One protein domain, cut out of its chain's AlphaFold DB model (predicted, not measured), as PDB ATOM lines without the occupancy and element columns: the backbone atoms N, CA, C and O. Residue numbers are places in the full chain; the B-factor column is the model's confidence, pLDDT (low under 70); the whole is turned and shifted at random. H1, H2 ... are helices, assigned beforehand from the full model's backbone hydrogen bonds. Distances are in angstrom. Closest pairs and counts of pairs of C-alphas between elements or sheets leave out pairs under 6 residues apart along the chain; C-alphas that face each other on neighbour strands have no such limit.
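What this domain is: This is residues 2 to 7 and 39 to 88 of the 104 residues of an uncharacterized protein of Marinoscillum sp. 108 (UniProt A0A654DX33). Two separate helices, H2 and H1, lie toward opposite ends of a loose model, with unnamed stretches of chain between them, among them the link, residues 63 to 72. The far part of H2 and the end after it, residues 79 to 88, stick out as a free arm. The printed part has 56 residues, with H1 then H2 along the chain and no named strand. The class is all helix, though the named helices hold 27 of the 56 residues, under half. The whole is loose, with a radius of gyration of the C-alphas of 13.2 A, and only just elongated, spanning 41 by 27 by 15 A.

How they stand to each other: H2, residues 73 to 86, is apart from H1, residues 50 to 62, with no C-alpha of the one within 8 A of the other. A short link of 10 residues joins them. In H1 every O i to N i+4 pair is within hydrogen-bond range; in H2, 9 of 10 are.

Where its parts are: H2 measures 20.7 A from C-alpha 73 to C-alpha 86 at (233.427, 229.225, 290.454). H1 measures 18.8 A and begins at C-alpha 50 at (223.611, 227.675, 320.721).

The domain as a whole: The C-alphas of Lys 62 and Asp 88 are the farthest apart, 41.4 A. Residues 8 to 38 are not printed, and C-alphas 7 and 39 are 17.8 A apart across this cut. The pLDDT is under 70 at residues 2 to 7, 39 and 41.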
ATOM      1  N   ARG A   2     234.531 231.186 312.037       36.31
ATOM      2  CA  ARG A   2     235.923 230.844 312.384       36.31
ATOM      3  C   ARG A   2     236.254 229.324 312.353       36.31
ATOM      4  O   ARG A   2     235.705 228.611 313.176       36.31
ATOM      5  N   ALA A   3     237.253 228.845 311.576       41.66
ATOM      6  CA  ALA A   3     237.690 227.414 311.487       41.66
ATOM      7  C   ALA A   3     239.031 227.036 312.213       41.66
ATOM      8  O   ALA A   3     239.989 227.813 312.165       41.66
ATOM      9  N   PHE A   4     239.139 225.872 312.901       34.06
ATOM     10  CA  PHE A   4     240.331 225.421 313.690       34.06
ATOM     11  C   PHE A   4     241.052 224.320 312.921       34.06
ATOM     12  O   PHE A   4     240.445 223.435 312.333       34.06
ATOM     13  N   ARG A   5     242.370 224.304 313.093       34.41
ATOM     14  CA  ARG A   5     243.313 223.360 312.499       34.41
ATOM     15  C   ARG A   5     243.993 222.557 313.615       34.41
ATOM     16  O   ARG A   5     244.619 223.182 314.480       34.41
ATOM     17  N   VAL A   6     243.800 221.230 313.711       39.00
ATOM     18  CA  VAL A   6     244.564 220.406 314.684       39.00
ATOM     19  C   VAL A   6     245.967 220.237 314.135       39.00
ATOM     20  O   VAL A   6     246.163 219.857 312.986       39.00
ATOM     21  N   THR A   7     246.933 220.510 314.993       41.94
ATOM     22  CA  THR A   7     248.237 219.873 314.973       41.94
ATOM     23  C   THR A   7     248.218 218.882 316.129       41.94
ATOM     24  O   THR A   7     247.981 219.266 317.273       41.94
ATOM     25  N   ILE A  39     243.634 214.846 298.719       49.75
ATOM     26  CA  ILE A  39     242.533 215.805 298.653       49.75
ATOM     27  C   ILE A  39     241.700 215.610 299.924       49.75
ATOM     28  O   ILE A  39     240.881 214.698 300.020       49.75
ATOM     29  N   MET A  40     241.956 216.439 300.934       72.50
ATOM     30  CA  MET A  40     241.201 216.420 302.182       72.50
ATOM     31  C   MET A  40     239.825 217.057 301.971       72.50
ATOM     32  O   MET A  40     239.724 218.263 301.752       72.50
ATOM     33  N   SER A  41     238.763 216.263 302.094       67.94
ATOM     34  CA  SER A  41     237.390 216.773 302.132       67.94
ATOM     35  C   SER A  41     237.132 217.512 303.447       67.94
ATOM     36  O   SER A  41     237.227 216.923 304.524       67.94
ATOM     37  N   SER A  42     236.786 218.797 303.371       76.38
ATOM     38  CA  SER A  42     236.346 219.593 304.518       76.38
ATOM     39  C   SER A  42     234.825 219.533 304.677       76.38
ATOM     40  O   SER A  42     234.084 219.510 303.696       76.38
ATOM     41  N   ILE A  43     234.350 219.527 305.925       81.06
ATOM     42  CA  ILE A  43     232.925 219.627 306.262       81.06
ATOM     43  C   ILE A  43     232.670 220.925 307.031       81.06
ATOM     44  O   ILE A  43     233.376 221.236 307.992       81.06
ATOM     45  N   VAL A  44     231.660 221.681 306.605       82.75
ATOM     46  CA  VAL A  44     231.163 222.874 307.303       82.75
ATOM     47  C   VAL A  44     229.806 222.521 307.901       82.75
ATOM     48  O   VAL A  44     228.926 222.029 307.200       82.75
ATOM     49  N   ILE A  45     229.648 222.742 309.206       85.38
ATOM     50  CA  ILE A  45     228.432 222.414 309.959       85.38
ATOM     51  C   ILE A  45     227.850 223.719 310.495       85.38
ATOM     52  O   ILE A  45     228.543 224.444 311.208       85.38
ATOM     53  N   ASN A  46     226.589 224.005 310.168       86.44
ATOM     54  CA  ASN A  46     225.871 225.182 310.655       86.44
ATOM     55  C   ASN A  46     224.786 224.758 311.672       86.44
ATOM     56  O   ASN A  46     223.763 224.207 311.251       86.44
ATOM     57  N   PRO A  47     225.004 224.933 312.990       84.88
ATOM     58  CA  PRO A  47     224.014 224.612 314.019       84.88
ATOM     59  C   PRO A  47     222.878 225.645 314.042       84.88
ATOM     60  O   PRO A  47     223.100 226.829 313.799       84.88
ATOM     61  N   LYS A  48     221.659 225.218 314.383       87.62
ATOM     62  CA  LYS A  48     220.473 226.092 314.469       87.62
ATOM     63  C   LYS A  48     220.316 226.753 315.838       87.62
ATOM     64  O   LYS A  48     219.651 227.778 315.948       87.62
ATOM     65  N   SER A  49     220.908 226.163 316.878       90.25
ATOM     66  CA  SER A  49     220.848 226.637 318.265       90.25
ATOM     67  C   SER A  49     222.237 226.696 318.910       90.25
ATOM     68  O   SER A  49     223.147 225.937 318.569       90.25
ATOM     69  N   SER A  50     222.396 227.577 319.902       86.06
ATOM     70  CA  SER A  50     223.611 227.675 320.721       86.06
ATOM     71  C   SER A  50     223.856 226.427 321.584       86.06
ATOM     72  O   SER A  50     224.997 226.155 321.962       86.06
ATOM     73  N   GLU A  51     222.811 225.645 321.865       89.25
ATOM     74  CA  GLU A  51     222.897 224.359 322.568       89.25
ATOM     75  C   GLU A  51     223.435 223.251 321.652       89.25
ATOM     76  O   GLU A  51     224.359 222.529 322.032       89.25
ATOM     77  N   GLU A  52     222.940 223.178 320.410       87.75
ATOM     78  CA  GLU A  52     223.440 222.255 319.380       87.75
ATOM     79  C   GLU A  52     224.929 222.487 319.101       87.75
ATOM     80  O   GLU A  52     225.700 221.533 319.012       87.75
ATOM     81  N   LEU A  53     225.355 223.754 319.020       88.88
ATOM     82  CA  LEU A  53     226.755 224.131 318.812       88.88
ATOM     83  C   LEU A  53     227.666 223.547 319.902       88.88
ATOM     84  O   LEU A  53     228.701 222.954 319.585       88.88
ATOM     85  N   LYS A  54     227.270 223.669 321.177       90.38
ATOM     86  CA  LYS A  54     228.015 223.096 322.309       90.38
ATOM     87  C   LYS A  54     228.093 221.577 322.190       90.38
ATOM     88  O   LYS A  54     229.198 221.037 322.171       90.38
ATOM     89  N   PHE A  55     226.951 220.910 322.008       92.00
ATOM     90  CA  PHE A  55     226.876 219.452 321.890       92.00
ATOM     91  C   PHE A  55     227.742 218.902 320.743       92.00
ATOM     92  O   PHE A  55     228.515 217.964 320.941       92.00
ATOM     93  N   ILE A  56     227.677 219.521 319.559       90.12
ATOM     94  CA  ILE A  56     228.490 219.137 318.397       90.12
ATOM     95  C   ILE A  56     229.981 219.357 318.683       90.12
ATOM     96  O   ILE A  56     230.793 218.489 318.361       90.12
ATOM     97  N   SER A  57     230.359 220.467 319.330       87.50
ATOM     98  CA  SER A  57     231.763 220.717 319.683       87.50
ATOM     99  C   SER A  57     232.312 219.673 320.666       87.50
ATOM    100  O   SER A  57     233.422 219.175 320.484       87.50
ATOM    101  N   GLU A  58     231.525 219.261 321.663       90.56
ATOM    102  CA  GLU A  58     231.905 218.210 322.611       90.56
ATOM    103  C   GLU A  58     232.008 216.832 321.949       90.56
ATOM    104  O   GLU A  58     232.927 216.070 322.259       90.56
ATOM    105  N   LEU A  59     231.102 216.513 321.019       91.62
ATOM    106  CA  LEU A  59     231.140 215.270 320.250       91.62
ATOM    107  C   LEU A  59     232.391 215.197 319.364       91.62
ATOM    108  O   LEU A  59     233.106 214.197 319.404       91.62
ATOM    109  N   LEU A  60     232.695 216.258 318.610       89.44
ATOM    110  CA  LEU A  60     233.882 216.315 317.748       89.44
ATOM    111  C   LEU A  60     235.180 216.223 318.561       89.44
ATOM    112  O   LEU A  60     236.074 215.459 318.193       89.44
ATOM    113  N   ASN A  61     235.242 216.895 319.717       88.81
ATOM    114  CA  ASN A  61     236.372 216.789 320.641       88.81
ATOM    115  C   ASN A  61     236.562 215.351 321.167       88.81
ATOM    116  O   ASN A  61     237.692 214.866 321.206       88.81
ATOM    117  N   LYS A  62     235.479 214.635 321.519       92.31
ATOM    118  CA  LYS A  62     235.535 213.215 321.933       92.31
ATOM    119  C   LYS A  62     235.990 212.279 320.808       92.31
ATOM    120  O   LYS A  62     236.636 211.275 321.085       92.31
ATOM    121  N   LEU A  63     235.685 212.618 319.556       89.62
ATOM    122  CA  LEU A  63     236.135 211.895 318.361       89.62
ATOM    123  C   LEU A  63     237.575 212.254 317.934       89.62
ATOM    124  O   LEU A  63     238.069 211.711 316.950       89.62
ATOM    125  N   GLY A  64     238.253 213.170 318.638       86.75
ATOM    126  CA  GLY A  64     239.609 213.624 318.299       86.75
ATOM    127  C   GLY A  64     239.684 214.557 317.082       86.75
ATOM    128  O   GLY A  64     240.777 214.848 316.593       86.75
ATOM    129  N   VAL A  65     238.542 215.045 316.589       86.19
ATOM    130  CA  VAL A  65     238.443 215.962 315.446       86.19
ATOM    131  C   VAL A  65     238.465 217.401 315.957       86.19
ATOM    132  O   VAL A  65     237.712 217.747 316.864       86.19
ATOM    133  N   LYS A  66     239.281 218.287 315.370       79.12
ATOM    134  CA  LYS A  66     239.255 219.701 315.780       79.12
ATOM    135  C   LYS A  66     238.126 220.465 315.104       79.12
ATOM    136  O   LYS A  66     238.016 220.477 313.884       79.12
ATOM    137  N   SER A  67     237.385 221.206 315.916       81.62
ATOM    138  CA  SER A  67     236.377 222.191 315.515       81.62
ATOM    139  C   SER A  67     236.734 223.577 316.063       81.62
ATOM    140  O   SER A  67     237.108 223.664 317.230       81.62
ATOM    141  N   LYS A  68     236.584 224.667 315.291       82.50
ATOM    142  CA  LYS A  68     236.546 226.053 315.830       82.50
ATOM    143  C   LYS A  68     235.138 226.564 315.657       82.50
ATOM    144  O   LYS A  68     234.449 226.191 314.713       82.50
ATOM    145  N   VAL A  69     234.771 227.426 316.587       82.06
ATOM    146  CA  VAL A  69     233.576 228.256 316.541       82.06
ATOM    147  C   VAL A  69     233.964 229.536 315.814       82.06
ATOM    148  O   VAL A  69     234.915 230.193 316.233       82.06
ATOM    149  N   LEU A  70     233.307 229.934 314.726       83.25
ATOM    150  CA  LEU A  70     231.855 230.054 314.553       83.25
ATOM    151  C   LEU A  70     231.475 231.552 314.324       83.25
ATOM    152  O   LEU A  70     230.598 231.832 313.528       83.25
ATOM    153  N   SER A  71     232.196 232.535 314.891       85.06
ATOM    154  CA  SER A  71     231.913 233.985 314.692       85.06
ATOM    155  C   SER A  71     232.282 234.520 313.293       85.06
ATOM    156  O   SER A  71     233.134 233.910 312.645       85.06
ATOM    157  N   ASP A  72     231.683 235.642 312.860       83.06
ATOM    158  CA  ASP A  72     231.070 235.851 311.524       83.06
ATOM    159  C   ASP A  72     231.949 236.278 310.332       83.06
ATOM    160  O   ASP A  72     231.727 235.734 309.254       83.06
ATOM    161  N   GLU A  73     232.961 237.134 310.500       85.06
ATOM    162  CA  GLU A  73     233.849 237.628 309.415       85.06
ATOM    163  C   GLU A  73     234.434 236.473 308.575       85.06
ATOM    164  O   GLU A  73     234.191 236.383 307.374       85.06
ATOM    165  N   ASP A  74     235.036 235.471 309.235       84.50
ATOM    166  CA  ASP A  74     235.550 234.246 308.598       84.50
ATOM    167  C   ASP A  74     234.473 233.465 307.766       84.50
ATOM    168  O   ASP A  74     234.808 232.469 307.136       84.50
ATOM    169  N   THR A  75     233.165 233.802 307.799       85.19
ATOM    170  CA  THR A  75     232.109 233.162 306.953       85.19
ATOM    171  C   THR A  75     232.048 233.857 305.620       85.19
ATOM    172  O   THR A  75     231.877 233.204 304.599       85.19
ATOM    173  N   GLU A  76     232.107 235.185 305.671       85.44
ATOM    174  CA  GLU A  76     231.996 236.056 304.519       85.44
ATOM    175  C   GLU A  76     233.211 235.828 303.627       85.44
ATOM    176  O   GLU A  76     233.043 235.532 302.449       85.44
ATOM    177  N   ASP A  77     234.405 235.745 304.225       87.75
ATOM    178  CA  ASP A  77     235.640 235.330 303.554       87.75
ATOM    179  C   ASP A  77     235.526 233.949 302.886       87.75
ATOM    180  O   ASP A  77     235.981 233.759 301.756       87.75
ATOM    181  N   LEU A  78     234.911 232.964 303.557       86.00
ATOM    182  CA  LEU A  78     234.699 231.622 302.997       86.00
ATOM    183  C   LEU A  78     233.655 231.622 301.869       86.00
ATOM    184  O   LEU A  78     233.839 230.924 300.873       86.00
ATOM    185  N   GLY A  79     232.584 232.406 302.006       85.50
ATOM    186  CA  GLY A  79     231.558 232.589 300.982       85.50
ATOM    187  C   GLY A  79     232.115 233.285 299.742       85.50
ATOM    188  O   GLY A  79     231.947 232.788 298.631       85.50
ATOM    189  N   LEU A  80     232.867 234.370 299.933       88.06
ATOM    190  CA  LEU A  80     233.582 235.080 298.876       88.06
ATOM    191  C   LEU A  80     234.602 234.164 298.190       88.06
ATOM    192  O   LEU A  80     234.628 234.090 296.966       88.06
ATOM    193  N   SER A  81     235.386 233.402 298.960       85.56
ATOM    194  CA  SER A  81     236.349 232.430 298.420       85.56
ATOM    195  C   SER A  81     235.686 231.338 297.578       85.56
ATOM    196  O   SER A  81     236.276 230.888 296.596       85.56
ATOM    197  N   LEU A  82     234.471 230.910 297.940       84.38
ATOM    198  CA  LEU A  82     233.687 229.957 297.153       84.38
ATOM    199  C   LEU A  82     233.207 230.594 295.843       84.38
ATOM    200  O   LEU A  82     233.457 230.039 294.778       84.38
ATOM    201  N   LEU A  83     232.623 231.795 295.898       84.81
ATOM    202  CA  LEU A  83     232.199 232.530 294.700       84.81
ATOM    203  C   LEU A  83     233.381 232.791 293.744       84.81
ATOM    204  O   LEU A  83     233.274 232.547 292.548       84.81
ATOM    205  N   MET A  84     234.549 233.184 294.264       82.88
ATOM    206  CA  MET A  84     235.782 233.407 293.485       82.88
ATOM    207  C   MET A  84     236.442 232.131 292.927       82.88
ATOM    208  O   MET A  84     237.407 232.221 292.153       82.88
ATOM    209  N   LYS A  85     235.983 230.947 293.348       81.00
ATOM    210  CA  LYS A  85     236.427 229.658 292.805       81.00
ATOM    211  C   LYS A  85     235.641 229.281 291.549       81.00
ATOM    212  O   LYS A  85     236.230 228.715 290.633       81.00
ATOM    213  N   ASP A  86     234.353 229.611 291.523       74.56
ATOM    214  CA  ASP A  86     233.427 229.225 290.454       74.56
ATOM    215  C   ASP A  86     233.343 230.279 289.323       74.56
ATOM    216  O   ASP A  86     232.725 230.033 288.288       74.56
ATOM    217  N   VAL A  87     233.993 231.438 289.490       78.00
ATOM    218  CA  VAL A  87     234.161 232.471 288.451       78.00
ATOM    219  C   VAL A  87     235.224 232.062 287.427       78.00
ATOM    220  O   VAL A  87     236.375 231.786 287.781       78.00
ATOM    221  N   ASP A  88     234.849 232.094 286.146       73.31
ATOM    222  CA  ASP A  88     235.773 231.944 285.021       73.31
ATOM    223  C   ASP A  88     236.781 233.106 284.999       73.31
ATOM    224  O   ASP A  88     236.415 234.277 285.085       73.31
TER     225      ASP A  88